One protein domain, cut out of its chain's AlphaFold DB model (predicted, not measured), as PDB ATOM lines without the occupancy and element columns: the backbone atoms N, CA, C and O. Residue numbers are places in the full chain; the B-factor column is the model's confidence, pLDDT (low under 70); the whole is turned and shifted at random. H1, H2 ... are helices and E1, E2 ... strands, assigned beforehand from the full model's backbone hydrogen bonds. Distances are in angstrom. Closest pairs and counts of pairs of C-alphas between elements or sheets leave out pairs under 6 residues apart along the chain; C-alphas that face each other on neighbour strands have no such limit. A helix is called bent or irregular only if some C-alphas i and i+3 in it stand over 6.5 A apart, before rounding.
ATOM      1  N   HIS A 115      31.775 -41.744   7.669       71.81
ATOM      2  CA  HIS A 115      31.996 -40.390   7.179       71.81
ATOM      3  C   HIS A 115      33.461 -40.247   6.775       71.81
ATOM      4  O   HIS A 115      34.334 -40.154   7.636       71.81
ATOM      5  N   VAL A 116      33.719 -40.289   5.470       79.50
ATOM      6  CA  VAL A 116      35.044 -40.099   4.871       79.50
ATOM      7  C   VAL A 116      34.960 -39.049   3.769       79.50
ATOM      8  O   VAL A 116      33.905 -38.897   3.150       79.50
ATOM      9  N   ASP A 117      36.056 -38.335   3.538       76.69
ATOM     10  CA  ASP A 117      36.202 -37.441   2.389       76.69
ATOM     11  C   ASP A 117      36.429 -38.212   1.072       76.69
ATOM     12  O   ASP A 117      36.456 -39.450   1.036       76.69
ATOM     13  N   ASP A 118      36.609 -37.472  -0.025       75.25
ATOM     14  CA  ASP A 118      36.873 -38.027  -1.360       75.25
ATOM     15  C   ASP A 118      38.171 -38.862  -1.422       75.25
ATOM     16  O   ASP A 118      38.329 -39.708  -2.308       75.25
ATOM     17  N   GLU A 119      39.091 -38.668  -0.470       73.88
ATOM     18  CA  GLU A 119      40.360 -39.393  -0.346       73.88
ATOM     19  C   GLU A 119      40.286 -40.582   0.635       73.88
ATOM     20  O   GLU A 119      41.248 -41.348   0.788       73.88
ATOM     21  N   GLY A 120      39.133 -40.796   1.275       77.12
ATOM     22  CA  GLY A 120      38.913 -41.864   2.245       77.12
ATOM     23  C   GLY A 120      39.460 -41.570   3.648       77.12
ATOM     24  O   GLY A 120      39.601 -42.505   4.445       77.12
ATOM     25  N   THR A 121      39.793 -40.317   3.958       82.12
ATOM     26  CA  THR A 121      40.171 -39.859   5.299       82.12
ATOM     27  C   THR A 121      38.906 -39.664   6.145       82.12
ATOM     28  O   THR A 121      37.982 -38.980   5.707       82.12
ATOM     29  N   PRO A 122      38.806 -40.274   7.341       84.25
ATOM     30  CA  PRO A 122      37.630 -40.122   8.195       84.25
ATOM     31  C   PRO A 122      37.431 -38.692   8.701       84.25
ATOM     32  O   PRO A 122      38.376 -38.064   9.173       84.25
ATOM     33  N   ASP A 123      36.180 -38.234   8.721       87.25
ATOM     34  CA  ASP A 123      35.791 -36.989   9.384       87.25
ATOM     35  C   ASP A 123      35.728 -37.205  10.903       87.25
ATOM     36  O   ASP A 123      34.741 -37.676  11.484       87.25
ATOM     37  N   ILE A 124      36.837 -36.888  11.562       87.31
ATOM     38  CA  ILE A 124      37.008 -37.106  12.998       87.31
ATOM     39  C   ILE A 124      36.130 -36.161  13.814       87.31
ATOM     40  O   ILE A 124      35.605 -36.569  14.848       87.31
ATOM     41  N   TYR A 125      35.889 -34.939  13.338       88.31
ATOM     42  CA  TYR A 125      35.036 -33.989  14.046       88.31
ATOM     43  C   TYR A 125      33.588 -34.451  14.043       88.31
ATOM     44  O   TYR A 125      32.938 -34.432  15.089       88.31
ATOM     45  N   ARG A 126      33.091 -34.950  12.906       88.69
ATOM     46  CA  ARG A 126      31.744 -35.518  12.850       88.69
ATOM     47  C   ARG A 126      31.603 -36.723  13.770       88.69
ATOM     48  O   ARG A 126      30.637 -36.802  14.528       88.69
ATOM     49  N   ASN A 127      32.600 -37.601  13.772       88.25
ATOM     50  CA  ASN A 127      32.635 -38.762  14.654       88.25
ATOM     51  C   ASN A 127      32.613 -38.374  16.141       88.25
ATOM     52  O   ASN A 127      31.883 -38.992  16.922       88.25
ATOM     53  N   LEU A 128      33.365 -37.341  16.531       90.62
ATOM     54  CA  LEU A 128      33.390 -36.811  17.896       90.62
ATOM     55  C   LEU A 128      32.062 -36.143  18.276       90.62
ATOM     56  O   LEU A 128      31.573 -36.360  19.382       90.62
ATOM     57  N   ILE A 129      31.422 -35.418  17.354       91.62
ATOM     58  CA  ILE A 129      30.083 -34.840  17.558       91.62
ATOM     59  C   ILE A 129      29.030 -35.939  17.749       91.62
ATOM     60  O   ILE A 129      28.212 -35.867  18.668       91.62
ATOM     61  N   ASP A 130      29.047 -36.985  16.922       90.62
ATOM     62  CA  ASP A 130      28.109 -38.106  17.039       90.62
ATOM     63  C   ASP A 130      28.362 -38.928  18.308       90.62
ATOM     64  O   ASP A 130      27.438 -39.508  18.889       90.62
ATOM     65  N   LYS A 131      29.616 -38.999  18.764       89.69
ATOM     66  CA  LYS A 131      29.959 -39.558  20.072       89.69
ATOM     67  C   LYS A 131      29.402 -38.666  21.186       89.69
ATOM     68  O   LYS A 131      28.761 -39.195  22.091       89.69
ATOM     69  N   LEU A 132      29.551 -37.342  21.095       92.62
ATOM     70  CA  LEU A 132      29.080 -36.390  22.111       92.62
ATOM     71  C   LEU A 132      27.561 -36.460  22.264       92.62
ATOM     72  O   LEU A 132      27.049 -36.530  23.375       92.62
ATOM     73  N   ARG A 133      26.836 -36.561  21.146       92.31
ATOM     74  CA  ARG A 133      25.381 -36.751  21.153       92.31
ATOM     75  C   ARG A 133      24.951 -38.040  21.865       92.31
ATOM     76  O   ARG A 133      23.875 -38.073  22.453       92.31
ATOM     77  N   ARG A 134      25.758 -39.107  21.797       92.75
ATOM     78  CA  ARG A 134      25.466 -40.405  22.434       92.75
ATOM     79  C   ARG A 134      25.844 -40.447  23.910       92.75
ATOM     80  O   ARG A 134      25.128 -41.063  24.690       92.75
ATOM     81  N   HIS A 135      26.969 -39.837  24.273       90.75
ATOM     82  CA  HIS A 135      27.559 -39.943  25.610       90.75
ATOM     83  C   HIS A 135      27.312 -38.721  26.502       90.75
ATOM     84  O   HIS A 135      27.654 -38.774  27.678       90.75
ATOM     85  N   VAL A 136      26.678 -37.670  25.970       89.50
ATOM     86  CA  VAL A 136      26.381 -36.378  26.615       89.50
ATOM     87  C   VAL A 136      27.628 -35.554  26.919       89.50
ATOM     88  O   VAL A 136      27.653 -34.393  26.532       89.50
ATOM     89  N   ASP A 137      28.670 -36.153  27.496       93.44
ATOM     90  CA  ASP A 137      29.934 -35.504  27.846       93.44
ATOM     91  C   ASP A 137      31.127 -36.215  27.200       93.44
ATOM     92  O   ASP A 137      31.213 -37.447  27.208       93.44
ATOM     93  N   ILE A 138      32.067 -35.441  26.651       94.62
ATOM     94  CA  ILE A 138      33.318 -35.946  26.064       94.62
ATOM     95  C   ILE A 138      34.488 -35.045  26.421       94.62
ATOM     96  O   ILE A 138      34.369 -33.819  26.431       94.62
ATOM     97  N   ASP A 139      35.642 -35.673  26.639       95.00
ATOM     98  CA  ASP A 139      36.931 -35.005  26.739       95.00
ATOM     99  C   ASP A 139      38.040 -35.903  26.162       95.00
ATOM    100  O   ASP A 139      38.521 -36.824  26.823       95.00
ATOM    101  N   GLU A 140      38.407 -35.678  24.900       93.12
ATOM    102  CA  GLU A 140      39.277 -36.574  24.130       93.12
ATOM    103  C   GLU A 140      40.376 -35.829  23.373       93.12
ATOM    104  O   GLU A 140      40.202 -34.704  22.904       93.12
ATOM    105  N   ILE A 141      41.530 -36.484  23.241       93.25
ATOM    106  CA  ILE A 141      42.621 -36.025  22.377       93.25
ATOM    107  C   ILE A 141      42.229 -36.302  20.923       93.25
ATOM    108  O   ILE A 141      41.678 -37.356  20.610       93.25
ATOM    109  N   ILE A 142      42.515 -35.350  20.038       90.44
ATOM    110  CA  ILE A 142      42.276 -35.509  18.603       90.44
ATOM    111  C   ILE A 142      43.483 -36.212  17.984       90.44
ATOM    112  O   ILE A 142      44.589 -35.675  17.978       90.44
ATOM    113  N   GLU A 143      43.255 -37.393  17.414       87.19
ATOM    114  CA  GLU A 143      44.257 -38.127  16.643       87.19
ATOM    115  C   GLU A 143      43.722 -38.458  15.254       87.19
ATOM    116  O   GLU A 143      42.637 -39.025  15.126       87.19
ATOM    117  N   GLN A 144      44.500 -38.144  14.214       85.56
ATOM    118  CA  GLN A 144      44.128 -38.406  12.823       85.56
ATOM    119  C   GLN A 144      45.171 -39.296  12.126       85.56
ATOM    120  O   GLN A 144      45.798 -38.885  11.151       85.56
ATOM    121  N   PRO A 145      45.376 -40.549  12.577       81.88
ATOM    122  CA  PRO A 145      46.391 -41.441  11.998       81.88
ATOM    123  C   PRO A 145      46.128 -41.777  10.522       81.88
ATOM    124  O   PRO A 145      47.008 -42.265   9.818       81.88
ATOM    125  N   LEU A 146      44.904 -41.524  10.051       82.12
ATOM    126  CA  LEU A 146      44.499 -41.631   8.658       82.12
ATOM    127  C   LEU A 146      44.399 -40.261   7.972       82.12
ATOM    128  O   LEU A 146      43.740 -40.167   6.950       82.12
ATOM    129  N   SER A 147      45.057 -39.208   8.444       84.56
ATOM    130  CA  SER A 147      45.238 -37.964   7.686       84.56
ATOM    131  C   SER A 147      46.730 -37.798   7.380       84.56
ATOM    132  O   SER A 147      47.529 -37.780   8.319       84.56
ATOM    133  N   MET A 307      41.293 -17.559   6.747       94.62
ATOM    134  CA  MET A 307      41.780 -18.010   8.047       94.62
ATOM    135  C   MET A 307      41.876 -19.535   8.071       94.62
ATOM    136  O   MET A 307      41.071 -20.208   7.426       94.62
ATOM    137  N   SER A 308      42.828 -20.079   8.826       92.44
ATOM    138  CA  SER A 308      42.983 -21.524   9.014       92.44
ATOM    139  C   SER A 308      43.517 -21.843  10.406       92.44
ATOM    140  O   SER A 308      44.482 -21.237  10.862       92.44
ATOM    141  N   LEU A 309      42.892 -22.800  11.087       92.06
ATOM    142  CA  LEU A 309      43.349 -23.301  12.384       92.06
ATOM    143  C   LEU A 309      44.441 -24.354  12.177       92.06
ATOM    144  O   LEU A 309      44.328 -25.170  11.265       92.06
ATOM    145  N   PHE A 310      45.423 -24.403  13.074       90.69
ATOM    146  CA  PHE A 310      46.435 -25.460  13.073       90.69
ATOM    147  C   PHE A 310      46.671 -26.025  14.473       90.69
ATOM    148  O   PHE A 310      46.402 -25.385  15.500       90.69
ATOM    149  N   GLY A 311      47.171 -27.260  14.518       90.50
ATOM    150  CA  GLY A 311      47.490 -27.928  15.772       90.50
ATOM    151  C   GLY A 311      46.261 -28.207  16.639       90.50
ATOM    152  O   GLY A 311      46.287 -27.974  17.845       90.50
ATOM    153  N   GLN A 312      45.165 -28.673  16.039       92.19
ATOM    154  CA  GLN A 312      43.983 -29.144  16.761       92.19
ATOM    155  C   GLN A 312      44.352 -30.394  17.568       92.19
ATOM    156  O   GLN A 312      44.725 -31.415  16.992       92.19
ATOM    157  N   TYR A 313      44.245 -30.332  18.896       91.75
ATOM    158  CA  TYR A 313      44.767 -31.387  19.774       91.75
ATOM    159  C   TYR A 313      43.740 -31.970  20.747       91.75
ATOM    160  O   TYR A 313      43.952 -33.068  21.264       91.75
ATOM    161  N   ARG A 314      42.624 -31.283  21.022       94.75
ATOM    162  CA  ARG A 314      41.619 -31.764  21.985       94.75
ATOM    163  C   ARG A 314      40.206 -31.370  21.587       94.75
ATOM    164  O   ARG A 314      39.979 -30.255  21.131       94.75
ATOM    165  N   PHE A 315      39.265 -32.275  21.811       96.12
ATOM    166  CA  PHE A 315      37.832 -32.053  21.680       96.12
ATOM    167  C   PHE A 315      37.179 -32.250  23.046       96.12
ATOM    168  O   PHE A 315      37.339 -33.304  23.660       96.12
ATOM    169  N   ARG A 316      36.435 -31.251  23.522       97.00
ATOM    170  CA  ARG A 316      35.743 -31.311  24.813       97.00
ATOM    171  C   ARG A 316      34.379 -30.659  24.719       97.00
ATOM    172  O   ARG A 316      34.252 -29.609  24.102       97.00
ATOM    173  N   GLY A 317      33.372 -31.226  25.362       95.38
ATOM    174  CA  GLY A 317      32.048 -30.621  25.364       95.38
ATOM    175  C   GLY A 317      31.025 -31.392  26.172       95.38
ATOM    176  O   GLY A 317      31.262 -32.539  26.553       95.38
ATOM    177  N   SER A 318      29.885 -30.737  26.358       96.81
ATOM    178  CA  SER A 318      28.658 -31.281  26.928       96.81
ATOM    179  C   SER A 318      27.527 -30.937  25.966       96.81
ATOM    180  O   SER A 318      27.307 -29.762  25.672       96.81
ATOM    181  N   TRP A 319      26.831 -31.938  25.426       94.44
ATOM    182  CA  TRP A 319      25.836 -31.739  24.370       94.44
ATOM    183  C   TRP A 319      24.792 -30.668  24.764       94.44
ATOM    184  O   TRP A 319      24.199 -30.782  25.839       94.44
ATOM    185  N   PRO A 320      24.505 -29.664  23.904       94.81
ATOM    186  CA  PRO A 320      24.896 -29.528  22.494       94.81
ATOM    187  C   PRO A 320      26.175 -28.713  22.235       94.81
ATOM    188  O   PRO A 320      26.494 -28.445  21.076       94.81
ATOM    189  N   GLU A 321      26.896 -28.306  23.275       96.50
ATOM    190  CA  GLU A 321      28.078 -27.455  23.161       96.50
ATOM    191  C   GLU A 321      29.367 -28.279  23.090       96.50
ATOM    192  O   GLU A 321      29.566 -29.248  23.824       96.50
ATOM    193  N   ALA A 322      30.273 -27.877  22.200       94.94
ATOM    194  CA  ALA A 322      31.575 -28.503  22.045       94.94
ATOM    195  C   ALA A 322      32.646 -27.476  21.686       94.94
ATOM    196  O   ALA A 322      32.381 -26.477  21.019       94.94
ATOM    197  N   PHE A 323      33.871 -27.776  22.094       95.69
ATOM    198  CA  PHE A 323      35.056 -26.960  21.911       95.69
ATOM    199  C   PHE A 323      36.159 -27.805  21.281       95.69
ATOM    200  O   PHE A 323      36.437 -28.924  21.719       95.69
ATOM    201  N   ILE A 324      36.807 -27.239  20.268       94.69
ATOM    202  CA  ILE A 324      38.034 -27.772  19.678       94.69
ATOM    203  C   ILE A 324      39.165 -26.859  20.129       94.69
ATOM    204  O   ILE A 324      39.112 -25.648  19.918       94.69
ATOM    205  N   TYR A 325      40.175 -27.443  20.759       94.69
ATOM    206  CA  TYR A 325      41.360 -26.727  21.203       94.69
ATOM    207  C   TYR A 325      42.453 -26.852  20.149       94.69
ATOM    208  O   TYR A 325      42.781 -27.960  19.711       94.69
ATOM    209  N   CYS A 326      43.012 -25.706  19.775       93.88
ATOM    210  CA  CYS A 326      44.041 -25.547  18.752       93.88
ATOM    211  C   CYS A 326      45.234 -24.798  19.347       93.88
ATOM    212  O   CYS A 326      45.057 -24.005  20.274       93.88
ATOM    213  N   TYR A 327      46.432 -25.003  18.802       92.94
ATOM    214  CA  TYR A 327      47.614 -24.243  19.222       92.94
ATOM    215  C   TYR A 327      47.700 -22.851  18.590       92.94
ATOM    216  O   TYR A 327      48.277 -21.945  19.195       92.94
ATOM    217  N   GLY A 328      47.112 -22.667  17.409       92.69
ATOM    218  CA  GLY A 328      47.113 -21.373  16.749       92.69
ATOM    219  C   GLY A 328      46.179 -21.278  15.552       92.69
ATOM    220  O   GLY A 328      45.434 -22.205  15.215       92.69
ATOM    221  N   ILE A 329      46.216 -20.104  14.934       93.94
ATOM    222  CA  ILE A 329      45.424 -19.729  13.772       93.94
ATOM    223  C   ILE A 329      46.265 -18.861  12.831       93.94
ATOM    224  O   ILE A 329      46.900 -17.899  13.255       93.94
ATOM    225  N   HIS A 330      46.237 -19.188  11.544       93.50
ATOM    226  CA  HIS A 330      46.575 -18.253  10.478       93.50
ATOM    227  C   HIS A 330      45.364 -17.352  10.268       93.50
ATOM    228  O   HIS A 330      44.277 -17.848   9.960       93.50
ATOM    229  N   PHE A 331      45.526 -16.048  10.444       94.31
ATOM    230  CA  PHE A 331      44.457 -15.078  10.264       94.31
ATOM    231  C   PHE A 331      44.921 -13.993   9.300       94.31
ATOM    232  O   PHE A 331      45.691 -13.096   9.643       94.31
ATOM    233  N   GLY A 332      44.459 -14.099   8.058       94.62
ATOM    234  CA  GLY A 332      44.904 -13.251   6.970       94.62
ATOM    235  C   GLY A 332      46.402 -13.386   6.707       94.62
ATOM    236  O   GLY A 332      46.855 -14.413   6.209       94.62
ATOM    237  N   SER A 333      47.157 -12.331   7.007       95.25
ATOM    238  CA  SER A 333      48.612 -12.282   6.825       95.25
ATOM    239  C   SER A 333      49.422 -12.714   8.049       95.25
ATOM    240  O   SER A 333      50.637 -12.844   7.933       95.25
ATOM    241  N   GLU A 334      48.788 -12.887   9.208       94.25
ATOM    242  CA  GLU A 334      49.466 -13.055  10.500       94.25
ATOM    243  C   GLU A 334      49.205 -14.441  11.101       94.25
ATOM    244  O   GLU A 334      48.195 -15.091  10.804       94.25
ATOM    245  N   VAL A 335      50.116 -14.889  11.969       92.62
ATOM    246  CA  VAL A 335      49.979 -16.143  12.718       92.62
ATOM    247  C   VAL A 335      49.848 -15.845  14.204       92.62
ATOM    248  O   VAL A 335      50.777 -15.336  14.831       92.62
ATOM    249  N   PHE A 336      48.713 -16.233  14.786       91.75
ATOM    250  CA  PHE A 336      48.451 -16.089  16.216       91.75
ATOM    251  C   PHE A 336      48.505 -17.437  16.927       91.75
ATOM    252  O   PHE A 336      47.927 -18.428  16.477       91.75
ATOM    253  N   THR A 337      49.155 -17.452  18.082       91.62
ATOM    254  CA  THR A 337      49.348 -18.621  18.936       91.62
ATOM    255  C   THR A 337      49.052 -18.306  20.395       91.62
ATOM    256  O   THR A 337      48.893 -17.152  20.802       91.62
ATOM    257  N   ILE A 338      48.931 -19.355  21.208       88.38
ATOM    258  CA  ILE A 338      48.695 -19.212  22.647       88.38
ATOM    259  C   ILE A 338      49.869 -18.460  23.292       88.38
ATOM    260  O   ILE A 338      50.997 -18.943  23.286       88.38
ATOM    261  N   GLY A 339      49.571 -17.315  23.911       86.19
ATOM    262  CA  GLY A 339      50.555 -16.438  24.560       86.19
ATOM    263  C   GLY A 339      50.798 -15.125  23.811       86.19
ATOM    264  O   GLY A 339      51.370 -14.201  24.388       86.19
ATOM    265  N   ASP A 340      50.315 -15.009  22.573       88.62
ATOM    266  CA  ASP A 340      50.439 -13.774  21.807       88.62
ATOM    267  C   ASP A 340      49.543 -12.656  22.338       88.62
ATOM    268  O   ASP A 340      48.434 -12.873  22.837       88.62
ATOM    269  N   THR A 341      50.027 -11.425  22.181       87.81
ATOM    270  CA  THR A 341      49.243 -10.224  22.460       87.81
ATOM    271  C   THR A 341      48.574  -9.755  21.177       87.81
ATOM    272  O   THR A 341      49.248  -9.370  20.228       87.81
ATOM    273  N   ILE A 342      47.241  -9.741  21.162       87.19
ATOM    274  CA  ILE A 342      46.457  -9.273  20.015       87.19
ATOM    275  C   ILE A 342      45.744  -7.959  20.327       87.19
ATOM    276  O   ILE A 342      45.221  -7.746  21.425       87.19
ATOM    277  N   ARG A 343      45.677  -7.073  19.332       85.00
ATOM    278  CA  ARG A 343      44.900  -5.836  19.425       85.00
ATOM    279  C   ARG A 343      43.468  -6.095  18.977       85.00
ATOM    280  O   ARG A 343      43.206  -6.321  17.802       85.00
ATOM    281  N   LEU A 344      42.529  -5.986  19.908       86.56
ATOM    282  CA  LEU A 344      41.102  -6.022  19.601       86.56
ATOM    283  C   LEU A 344      40.556  -4.601  19.468       86.56
ATOM    284  O   LEU A 344      40.930  -3.702  20.226       86.56
TER     285      LEU A 344
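AT A GLANCE: This is residues 115 to 147 and 307 to 344 of the 354 residues of an uncharacterized protein of Phaeosphaeria nodorum (strain SN15 / ATCC MYA-4574 / FGSC 10173) (UniProt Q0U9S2). H1 covers one end of a long, bent, twisted ribbon of E2 and E3, with E1 beside E2 at that end and E4 beside E3 at the other. The printed part has 71 residues, with one named helix and four named strands, H1 E1 E2 E3 E4, class mixed. The antiparallel sheet E1 - E2 - E3 - E4 and H1 on one face make two layers. It is loose, radius of gyration of the C-alphas 14.4 A, spanning 40 by 31 by 17 A.

HOW THE PARTS SIT: H1, residues 124 to 135, has every O i to N i+4 pair within hydrogen-bond range. E1, residues 137 to 141, is antiparallel to E2, residues 307 to 318, at 138 degrees, with N 140 and O 315 2.9 A apart. H1 is over both, at a height over the sheet of 8.8 A; the closest C-alphas of H1 and E1 are Leu 132 and Ile 138, 5.8 A. E3, residues 321 to 331, forms a hairpin with E2, N 316 to O 323 2.9 A. E2 bends by 90 degrees at residue 311, E3 by 86 at 327. E4, residues 334 to 337, forms a hairpin with E3, N 329 to O 336 2.8 A; E2 E3 E4 are a meander, each strand the antiparallel neighbour of the one before.

IN THESE COORDINATES: H1, 16.0 A long, begins at C-alpha 124 (37.008, -37.106, 12.998). E1 is 13.8 A, E2 26.5 A, E3 24.2 A; E4, 10.1 A, ends at C-alpha 337 (49.348, -18.621, 18.936).

THE WHOLE: The farthest C-alphas, Gly 120 and Arg 343, are 40.4 A apart. Residues 148 to 306 are not printed; C-alphas 147 and 307 are 20.3 A apart. The links printed whole are tight. No printed residue is under 70 in pLDDT.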